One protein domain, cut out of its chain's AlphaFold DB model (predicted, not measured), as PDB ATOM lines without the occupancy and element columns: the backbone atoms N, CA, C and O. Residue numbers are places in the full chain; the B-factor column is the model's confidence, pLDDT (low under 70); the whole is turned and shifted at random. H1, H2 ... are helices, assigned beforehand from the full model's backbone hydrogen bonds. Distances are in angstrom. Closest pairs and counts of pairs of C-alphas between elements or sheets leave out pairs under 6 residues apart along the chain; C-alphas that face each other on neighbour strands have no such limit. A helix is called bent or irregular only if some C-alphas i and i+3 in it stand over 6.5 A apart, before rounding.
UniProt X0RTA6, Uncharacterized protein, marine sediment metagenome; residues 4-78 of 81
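What this domain is: This is residues 4 to 78 of the 81 residues of an uncharacterized protein of marine sediment metagenome (UniProt X0RTA6). Two helices, the long H3 and the shorter H1, run side by side the same way at a shallow tilt of 25 degrees and touch over only a part of their length, while the chain between H1 and H2 returns along the domain as an extended link. Short H2 lies near the end where H3 begins, and the small pair H4 and H5 lies at the other end of the domain's long axis, apart from H1 and H3. The printed part has 75 residues with five named helices, in the order H1, H2, H3, H4, H5, and no named strand; the class is all helix. The whole is loose, with a radius of gyration of the C-alphas of 15.0 A, and elongated, with spans of 44 by 26 by 17 A.

How they stand to each other: The longest helix is H3, residues 42 to 61. It touches H1, residues 4 to 16, and the closest C-alphas, those of Lys 7 and Ile 55, are 7.1 A apart. H1 touches H3 with residues 6 to 10 alone, and H3 touches H1 with residues 55 to 59 alone. Their lines stand at a shallow tilt of 25 degrees, and they run the same way. H3 only just touches H2, residues 28 to 31, with 3 pairs of C-alphas within 8 A, and here H3 takes part with residues 45 to 49 alone. The closest C-alphas of H2 and H3 are those of Thr 31 and Gln 45, 6.0 A apart. H4, residues 69 to 73, and H5, residues 75 to 78, only just touch, and only at the corner by their link, with 3 pairs of C-alphas within 8 A; the closest are those of Met 71 and Leu 77, 5.5 A apart. H4 is apart from H1, H2 and H3, and so is H5. H1 and H2 are apart too. In H1, H3 and H4 each O i to N i+4 pair is within hydrogen-bond range; H2 and H5 are too short for such a pair.

Where its parts are: H3 has 20 residues and measures 28.6 A from C-alpha 42 at (217.554, 200.863, 213.646) to C-alpha 61. H1 has 13 residues and measures 18.5 A from C-alpha 4 at (199.496, 194.705, 202.363) to C-alpha 16. H2 has four residues and is neither bent nor irregular, but only just: C-alphas 28 and 31 are 6.3 A apart. H4 has five residues and measures 6.3 A, and H5 has four and measures 5.4 A, ending with C-alpha 78 at (204.869, 210.981, 177.440).

The domain as a whole: The two C-alphas farthest apart are those of Asn 41 and Lys 76, at 45.2 A. The printed part has no cut. The link from H1 to H2, 11 residues, is long; those from H2 to H3 and from H3 to H4 are short, and the link from H4 to H5 is tight. The mean pLDDT of the printed part is 87.0, and residues 75 to 78, which make up H5, are under 70.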
ATOM      1  N   THR A   4     200.752 195.239 202.901       93.81
ATOM      2  CA  THR A   4     199.496 194.705 202.363       93.81
ATOM      3  C   THR A   4     198.519 195.825 202.029       93.81
ATOM      4  O   THR A   4     198.006 195.858 200.917       93.81
ATOM      5  N   GLU A   5     198.331 196.779 202.944       93.31
ATOM      6  CA  GLU A   5     197.493 197.967 202.717       93.31
ATOM      7  C   GLU A   5     197.973 198.761 201.496       93.31
ATOM      8  O   GLU A   5     197.175 199.079 200.620       93.31
ATOM      9  N   MET A   6     199.287 198.998 201.377       92.69
ATOM     10  CA  MET A   6     199.856 199.689 200.212       92.69
ATOM     11  C   MET A   6     199.560 198.954 198.897       92.69
ATOM     12  O   MET A   6     199.198 199.583 197.908       92.69
ATOM     13  N   LYS A   7     199.686 197.622 198.873       94.81
ATOM     14  CA  LYS A   7     199.388 196.817 197.676       94.81
ATOM     15  C   LYS A   7     197.905 196.834 197.305       94.81
ATOM     16  O   LYS A   7     197.584 196.848 196.120       94.81
ATOM     17  N   ILE A   8     197.012 196.827 198.295       95.50
ATOM     18  CA  ILE A   8     195.564 196.930 198.062       95.50
ATOM     19  C   ILE A   8     195.242 198.275 197.411       95.50
ATOM     20  O   ILE A   8     194.602 198.284 196.365       95.50
ATOM     21  N   LEU A   9     195.777 199.376 197.948       93.06
ATOM     22  CA  LEU A   9     195.590 200.709 197.369       93.06
ATOM     23  C   LEU A   9     196.087 200.782 195.922       93.06
ATOM     24  O   LEU A   9     195.375 201.278 195.056       93.06
ATOM     25  N   VAL A  10     197.274 200.235 195.635       93.44
ATOM     26  CA  VAL A  10     197.804 200.164 194.261       93.44
ATOM     27  C   VAL A  10     196.849 199.399 193.344       93.44
ATOM     28  O   VAL A  10     196.528 199.881 192.261       93.44
ATOM     29  N   LYS A  11     196.354 198.233 193.774       93.88
ATOM     30  CA  LYS A  11     195.420 197.419 192.983       93.88
ATOM     31  C   LYS A  11     194.105 198.148 192.708       93.88
ATOM     32  O   LYS A  11     193.591 198.076 191.594       93.88
ATOM     33  N   GLU A  12     193.552 198.824 193.707       93.44
ATOM     34  CA  GLU A  12     192.329 199.615 193.549       93.44
ATOM     35  C   GLU A  12     192.541 200.782 192.588       93.44
ATOM     36  O   GLU A  12     191.699 201.023 191.727       93.44
ATOM     37  N   PHE A  13     193.689 201.451 192.683       91.38
ATOM     38  CA  PHE A  13     194.031 202.570 191.816       91.38
ATOM     39  C   PHE A  13     194.185 202.131 190.353       91.38
ATOM     40  O   PHE A  13     193.585 202.732 189.472       91.38
ATOM     41  N   ILE A  14     194.886 201.024 190.092       92.25
ATOM     42  CA  ILE A  14     195.010 200.456 188.737       92.25
ATOM     43  C   ILE A  14     193.641 200.083 188.154       92.25
ATOM     44  O   ILE A  14     193.416 200.236 186.961       92.25
ATOM     45  N   ARG A  15     192.717 199.573 188.977       93.38
ATOM     46  CA  ARG A  15     191.391 199.151 188.507       93.38
ATOM     47  C   ARG A  15     190.493 200.330 188.128       93.38
ATOM     48  O   ARG A  15     189.637 200.176 187.265       93.38
ATOM     49  N   ASN A  16     190.633 201.457 188.818       93.94
ATOM     50  CA  ASN A  16     189.669 202.553 188.743       93.94
ATOM     51  C   ASN A  16     190.064 203.659 187.746       93.94
ATOM     52  O   ASN A  16     189.231 204.514 187.461       93.94
ATOM     53  N   TYR A  17     191.300 203.663 187.235       89.75
ATOM     54  CA  TYR A  17     191.818 204.717 186.358       89.75
ATOM     55  C   TYR A  17     192.505 204.127 185.121       89.75
ATOM     56  O   TYR A  17     193.213 203.131 185.224       89.75
ATOM     57  N   GLU A  18     192.311 204.762 183.963       85.88
ATOM     58  CA  GLU A  18     192.842 204.304 182.668       85.88
ATOM     59  C   GLU A  18     194.362 204.524 182.531       85.88
ATOM     60  O   GLU A  18     195.071 203.624 182.090       85.88
ATOM     61  N   ASP A  19     194.874 205.676 182.988       84.06
ATOM     62  CA  ASP A  19     196.313 205.994 183.048       84.06
ATOM     63  C   ASP A  19     196.707 206.483 184.459       84.06
ATOM     64  O   ASP A  19     196.804 207.687 184.725       84.06
ATOM     65  N   PRO A  20     196.846 205.566 185.436       87.25
ATOM     66  CA  PRO A  20     197.089 205.931 186.824       87.25
ATOM     67  C   PRO A  20     198.506 206.480 187.042       87.25
ATOM     68  O   PRO A  20     199.502 205.771 186.893       87.25
ATOM     69  N   VAL A  21     198.600 207.711 187.551       87.88
ATOM     70  CA  VAL A  21     199.859 208.291 188.044       87.88
ATOM     71  C   VAL A  21     199.892 208.246 189.572       87.88
ATOM     72  O   VAL A  21     199.110 208.912 190.247       87.88
ATOM     73  N   LEU A  22     200.827 207.474 190.130       89.19
ATOM     74  CA  LEU A  22     201.066 207.411 191.574       89.19
ATOM     75  C   LEU A  22     202.197 208.364 191.971       89.19
ATOM     76  O   LEU A  22     203.367 208.103 191.690       89.19
ATOM     77  N   ASN A  23     201.851 209.449 192.663       88.62
ATOM     78  CA  ASN A  23     202.828 210.367 193.246       88.62
ATOM     79  C   ASN A  23     203.223 209.899 194.656       88.62
ATOM     80  O   ASN A  23     202.407 209.932 195.577       88.62
ATOM     81  N   MET A  24     204.471 209.456 194.829       86.56
ATOM     82  CA  MET A  24     205.011 209.033 196.125       86.56
ATOM     83  C   MET A  24     205.858 210.150 196.735       86.56
ATOM     84  O   MET A  24     206.851 210.571 196.145       86.56
ATOM     85  N   MET A  25     205.500 210.591 197.941       84.75
ATOM     86  CA  MET A  25     206.263 211.579 198.703       84.75
ATOM     87  C   MET A  25     207.073 210.892 199.803       84.75
ATOM     88  O   MET A  25     206.556 210.029 200.510       84.75
ATOM     89  N   PHE A  26     208.332 211.303 199.963       81.25
ATOM     90  CA  PHE A  26     209.205 210.842 201.040       81.25
ATOM     91  C   PHE A  26     209.711 212.040 201.832       81.25
ATOM     92  O   PHE A  26     210.376 212.919 201.280       81.25
ATOM     93  N   HIS A  27     209.448 212.065 203.137       79.44
ATOM     94  CA  HIS A  27     210.091 213.031 204.019       79.44
ATOM     95  C   HIS A  27     211.436 212.469 204.486       79.44
ATOM     96  O   HIS A  27     211.506 211.385 205.061       79.44
ATOM     97  N   SER A  28     212.522 213.216 204.272       70.12
ATOM     98  CA  SER A  28     213.900 212.796 204.587       70.12
ATOM     99  C   SER A  28     214.075 212.293 206.029       70.12
ATOM    100  O   SER A  28     214.813 211.338 206.281       70.12
ATOM    101  N   MET A  29     213.327 212.877 206.966       78.56
ATOM    102  CA  MET A  29     213.350 212.532 208.389       78.56
ATOM    103  C   MET A  29     212.725 211.166 208.708       78.56
ATOM    104  O   MET A  29     213.055 210.586 209.741       78.56
ATOM    105  N   GLU A  30     211.866 210.616 207.844       76.31
ATOM    106  CA  GLU A  30     211.193 209.326 208.077       76.31
ATOM    107  C   GLU A  30     212.166 208.161 208.161       76.31
ATOM    108  O   GLU A  30     211.917 207.187 208.865       76.31
ATOM    109  N   THR A  31     213.302 208.276 207.484       76.81
ATOM    110  CA  THR A  31     214.331 207.242 207.516       76.81
ATOM    111  C   THR A  31     215.241 207.352 208.736       76.81
ATOM    112  O   THR A  31     215.998 206.422 208.991       76.81
ATOM    113  N   LEU A  32     215.191 208.441 209.508       83.38
ATOM    114  CA  LEU A  32     216.111 208.678 210.618       83.38
ATOM    115  C   LEU A  32     215.543 208.135 211.944       83.38
ATOM    116  O   LEU A  32     214.480 208.582 212.387       83.38
ATOM    117  N   PRO A  33     216.256 207.217 212.631       85.44
ATOM    118  CA  PRO A  33     215.842 206.720 213.939       85.44
ATOM    119  C   PRO A  33     215.632 207.844 214.957       85.44
ATOM    120  O   PRO A  33     216.500 208.694 215.146       85.44
ATOM    121  N   GLY A  34     214.480 207.825 215.624       83.56
ATOM    122  CA  GLY A  34     214.146 208.752 216.707       83.56
ATOM    123  C   GLY A  34     213.718 210.146 216.244       83.56
ATOM    124  O   GLY A  34     213.463 211.001 217.085       83.56
ATOM    125  N   LYS A  35     213.625 210.396 214.930       85.50
ATOM    126  CA  LYS A  35     213.160 211.680 214.376       85.50
ATOM    127  C   LYS A  35     211.679 211.693 214.013       85.50
ATOM    128  O   LYS A  35     211.101 212.766 213.884       85.50
ATOM    129  N   THR A  36     211.061 210.522 213.882       81.94
ATOM    130  CA  THR A  36     209.621 210.373 213.648       81.94
ATOM    131  C   THR A  36     209.039 209.314 214.585       81.94
ATOM    132  O   THR A  36     209.760 208.406 215.015       81.94
ATOM    133  N   PRO A  37     207.726 209.360 214.885       80.81
ATOM    134  CA  PRO A  37     207.078 208.315 215.680       80.81
ATOM    135  C   PRO A  37     207.051 206.948 214.973       80.81
ATOM    136  O   PRO A  37     206.824 205.928 215.634       80.81
ATOM    137  N   PHE A  38     207.292 206.928 213.655       79.12
ATOM    138  CA  PHE A  38     207.218 205.755 212.783       79.12
ATOM    139  C   PHE A  38     208.522 204.948 212.728       79.12
ATOM    140  O   PHE A  38     208.477 203.729 212.560       79.12
ATOM    141  N   VAL A  39     209.674 205.606 212.904       85.44
ATOM    142  CA  VAL A  39     211.000 204.972 212.923       85.44
ATOM    143  C   VAL A  39     211.752 205.415 214.174       85.44
ATOM    144  O   VAL A  39     212.430 206.437 214.205       85.44
ATOM    145  N   ARG A  40     211.637 204.626 215.246       87.88
ATOM    146  CA  ARG A  40     212.206 204.937 216.569       87.88
ATOM    147  C   ARG A  40     213.603 204.357 216.760       87.88
ATOM    148  O   ARG A  40     214.379 204.871 217.551       87.88
ATOM    149  N   ASN A  41     213.932 203.283 216.044       90.75
ATOM    150  CA  ASN A  41     215.206 202.579 216.178       90.75
ATOM    151  C   ASN A  41     215.687 201.993 214.838       90.75
ATOM    152  O   ASN A  41     214.979 202.012 213.830       90.75
ATOM    153  N   LYS A  42     216.910 201.449 214.835       89.75
ATOM    154  CA  LYS A  42     217.554 200.863 213.646       89.75
ATOM    155  C   LYS A  42     216.801 199.662 213.064       89.75
ATOM    156  O   LYS A  42     216.784 199.485 211.850       89.75
ATOM    157  N   ILE A  43     216.141 198.863 213.903       91.38
ATOM    158  CA  ILE A  43     215.341 197.717 213.446       91.38
ATOM    159  C   ILE A  43     214.133 198.220 212.652       91.38
ATOM    160  O   ILE A  43     213.887 197.772 211.534       91.38
ATOM    161  N   GLN A  44     213.416 199.203 213.194       89.88
ATOM    162  CA  GLN A  44     212.278 199.827 212.523       89.88
ATOM    163  C   GLN A  44     212.695 200.547 211.239       89.88
ATOM    164  O   GLN A  44     211.979 200.453 210.247       89.88
ATOM    165  N   GLN A  45     213.876 201.174 211.218       91.31
ATOM    166  CA  GLN A  45     214.450 201.762 210.004       91.31
ATOM    167  C   GLN A  45     214.629 200.696 208.915       91.31
ATOM    168  O   GLN A  45     214.161 200.869 207.792       91.31
ATOM    169  N   LYS A  46     215.243 199.556 209.253       91.38
ATOM    170  CA  LYS A  46     215.435 198.443 208.310       91.38
ATOM    171  C   LYS A  46     214.101 197.879 207.812       91.38
ATOM    172  O   LYS A  46     213.968 197.575 206.629       91.38
ATOM    173  N   LEU A  47     213.103 197.759 208.690       90.88
ATOM    174  CA  LEU A  47     211.758 197.313 208.314       90.88
ATOM    175  C   LEU A  47     211.058 198.306 207.380       90.88
ATOM    176  O   LEU A  47     210.419 197.874 206.423       90.88
ATOM    177  N   TYR A  48     211.180 199.609 207.637       88.94
ATOM    178  CA  TYR A  48     210.648 200.660 206.769       88.94
ATOM    179  C   TYR A  48     211.276 200.581 205.371       88.94
ATOM    180  O   TYR A  48     210.548 200.465 204.388       88.94
ATOM    181  N   LEU A  49     212.610 200.524 205.284       90.50
ATOM    182  CA  LEU A  49     213.325 200.431 204.007       90.50
ATOM    183  C   LEU A  49     212.970 199.152 203.233       90.50
ATOM    184  O   LEU A  49     212.718 199.208 202.036       90.50
ATOM    185  N   ASN A  50     212.848 198.014 203.919       93.12
ATOM    186  CA  ASN A  50     212.415 196.757 203.298       93.12
ATOM    187  C   ASN A  50     210.976 196.848 202.751       93.12
ATOM    188  O   ASN A  50     210.665 196.330 201.680       93.12
ATOM    189  N   ARG A  51     210.065 197.524 203.464       91.81
ATOM    190  CA  ARG A  51     208.703 197.765 202.954       91.81
ATOM    191  C   ARG A  51     208.728 198.664 201.722       91.81
ATOM    192  O   ARG A  51     208.007 198.366 200.773       91.81
ATOM    193  N   LEU A  52     209.560 199.706 201.735       91.56
ATOM    194  CA  LEU A  52     209.737 200.621 200.613       91.56
ATOM    195  C   LEU A  52     210.246 199.888 199.363       91.56
ATOM    196  O   LEU A  52     209.669 200.002 198.286       91.56
ATOM    197  N   GLU A  53     211.271 199.056 199.519       94.56
ATOM    198  CA  GLU A  53     211.810 198.235 198.435       94.56
ATOM    199  C   GLU A  53     210.746 197.289 197.856       94.56
ATOM    200  O   GLU A  53     210.562 197.204 196.640       94.56
ATOM    201  N   LYS A  54     209.977 196.625 198.727       96.06
ATOM    202  CA  LYS A  54     208.915 195.701 198.309       96.06
ATOM    203  C   LYS A  54     207.769 196.392 197.577       96.06
ATOM    204  O   LYS A  54     207.229 195.793 196.647       96.06
ATOM    205  N   ILE A  55     207.372 197.603 197.980       95.19
ATOM    206  CA  ILE A  55     206.312 198.329 197.269       95.19
ATOM    207  C   ILE A  55     206.815 198.864 195.925       95.19
ATOM    208  O   ILE A  55     206.122 198.704 194.928       95.19
ATOM    209  N   ILE A  56     208.050 199.375 195.850       93.94
ATOM    210  CA  ILE A  56     208.657 199.804 194.580       93.94
ATOM    211  C   ILE A  56     208.771 198.624 193.609       93.94
ATOM    212  O   ILE A  56     208.441 198.756 192.431       93.94
ATOM    213  N   LYS A  57     209.191 197.448 194.092       95.81
ATOM    214  CA  LYS A  57     209.224 196.229 193.277       95.81
ATOM    215  C   LYS A  57     207.831 195.861 192.763       95.81
ATOM    216  O   LYS A  57     207.676 195.609 191.574       95.81
ATOM    217  N   HIS A  58     206.822 195.898 193.633       95.25
ATOM    218  CA  HIS A  58     205.442 195.617 193.247       95.25
ATOM    219  C   HIS A  58     204.916 196.585 192.175       95.25
ATOM    220  O   HIS A  58     204.235 196.160 191.249       95.25
ATOM    221  N   LEU A  59     205.256 197.873 192.261       94.19
ATOM    222  CA  LEU A  59     204.896 198.861 191.242       94.19
ATOM    223  C   LEU A  59     205.533 198.528 189.884       94.19
ATOM    224  O   LEU A  59     204.840 198.525 188.869       94.19
ATOM    225  N   LYS A  60     206.821 198.161 189.868       93.12
ATOM    226  CA  LYS A  60     207.515 197.729 188.642       93.12
ATOM    227  C   LYS A  60     206.882 196.482 188.017       93.12
ATOM    228  O   LYS A  60     206.713 196.430 186.805       93.12
ATOM    229  N   GLU A  61     206.496 195.501 188.834       94.62
ATOM    230  CA  GLU A  61     205.785 194.294 188.379       94.62
ATOM    231  C   GLU A  61     204.425 194.630 187.739       94.62
ATOM    232  O   GLU A  61     204.017 193.980 186.780       94.62
ATOM    233  N   ASN A  62     203.764 195.693 188.209       92.38
ATOM    234  CA  ASN A  62     202.529 196.232 187.632       92.38
ATOM    235  C   ASN A  62     202.778 197.273 186.524       92.38
ATOM    236  O   ASN A  62     201.889 198.059 186.209       92.38
ATOM    237  N   ARG A  63     203.972 197.279 185.916       91.38
ATOM    238  CA  ARG A  63     204.346 198.133 184.773       91.38
ATOM    239  C   ARG A  63     204.354 199.642 185.051       91.38
ATOM    240  O   ARG A  63     204.409 200.424 184.104       91.38
ATOM    241  N   PHE A  64     204.385 200.070 186.315       92.06
ATOM    242  CA  PHE A  64     204.649 201.476 186.623       92.06
ATOM    243  C   PHE A  64     206.075 201.847 186.216       92.06
ATOM    244  O   PHE A  64     207.037 201.139 186.531       92.06
ATOM    245  N   LYS A  65     206.207 203.004 185.567       90.75
ATOM    246  CA  LYS A  65     207.492 203.618 185.226       90.75
ATOM    247  C   LYS A  65     207.723 204.833 186.116       90.75
ATOM    248  O   LYS A  65     206.801 205.602 186.375       90.75
ATOM    249  N   SER A  66     208.955 205.002 186.592       90.81
ATOM    250  CA  SER A  66     209.335 206.222 187.305       90.81
ATOM    251  C   SER A  66     209.391 207.370 186.302       90.81
ATOM    252  O   SER A  66     210.073 207.264 185.285       90.81
ATOM    253  N   LYS A  67     208.647 208.441 186.584       87.75
ATOM    254  CA  LYS A  67     208.602 209.660 185.776       87.75
ATOM    255  C   LYS A  67     208.976 210.848 186.654       87.75
ATOM    256  O   LYS A  67     208.606 210.896 187.827       87.75
ATOM    257  N   THR A  68     209.701 211.806 186.088       88.19
ATOM    258  CA  THR A  68     209.842 213.132 186.702       88.19
ATOM    259  C   THR A  68     208.553 213.926 186.493       88.19
ATOM    260  O   THR A  68     207.741 213.591 185.630       88.19
ATOM    261  N   LEU A  69     208.364 215.010 187.252       82.75
ATOM    262  CA  LEU A  69     207.222 215.907 187.034       82.75
ATOM    263  C   LEU A  69     207.206 216.460 185.602       82.75
ATOM    264  O   LEU A  69     206.151 216.518 184.981       82.75
ATOM    265  N   GLU A  70     208.373 216.790 185.048       85.94
ATOM    266  CA  GLU A  70     208.496 217.260 183.667       85.94
ATOM    267  C   GLU A  70     207.937 216.247 182.657       85.94
ATOM    268  O   GLU A  70     207.149 216.617 181.790       85.94
ATOM    269  N   MET A  71     208.258 214.957 182.811       83.62
ATOM    270  CA  MET A  71     207.734 213.892 181.945       83.62
ATOM    271  C   MET A  71     206.216 213.719 182.064       83.62
ATOM    272  O   MET A  71     205.573 213.242 181.131       83.62
ATOM    273  N   VAL A  72     205.633 214.072 183.212       80.19
ATOM    274  CA  VAL A  72     204.182 214.020 183.412       80.19
ATOM    275  C   VAL A  72     203.502 215.205 182.732       80.19
ATOM    276  O   VAL A  72     202.482 215.012 182.077       80.19
ATOM    277  N   TYR A  73     204.040 216.420 182.836       79.94
ATOM    278  CA  TYR A  73     203.379 217.620 182.305       79.94
ATOM    279  C   TYR A  73     203.676 217.912 180.831       79.94
ATOM    280  O   TYR A  73     202.869 218.568 180.178       79.94
ATOM    281  N   ASN A  74     204.790 217.421 180.285       78.94
ATOM    282  CA  ASN A  74     205.189 217.701 178.910       78.94
ATOM    283  C   ASN A  74     204.707 216.594 177.954       78.94
ATOM    284  O   ASN A  74     205.261 215.494 177.931       78.94
ATOM    285  N   GLU A  75     203.674 216.879 177.156       63.50
ATOM    286  CA  GLU A  75     202.995 215.902 176.285       63.50
ATOM    287  C   GLU A  75     203.942 215.197 175.302       63.50
ATOM    288  O   GLU A  75     203.837 213.989 175.113       63.50
ATOM    289  N   LYS A  76     204.949 215.907 174.772       58.75
ATOM    290  CA  LYS A  76     205.943 215.346 173.836       58.75
ATOM    291  C   LYS A  76     206.842 214.263 174.449       58.75
ATOM    292  O   LYS A  76     207.426 213.474 173.715       58.75
ATOM    293  N   LEU A  77     206.985 214.228 175.777       59.50
ATOM    294  CA  LEU A  77     207.836 213.266 176.490       59.50
ATOM    295  C   LEU A  77     207.056 212.052 177.013       59.50
ATOM    296  O   LEU A  77     207.668 211.072 177.447       59.50
ATOM    297  N   ARG A  78     205.716 212.084 176.961       58.91
ATOM    298  CA  ARG A  78     204.869 210.981 177.440       58.91
ATOM    299  C   ARG A  78     204.977 209.732 176.564       58.91
ATOM    300  O   ARG A  78     204.877 208.636 177.103       58.91
TER     301      ARG A  78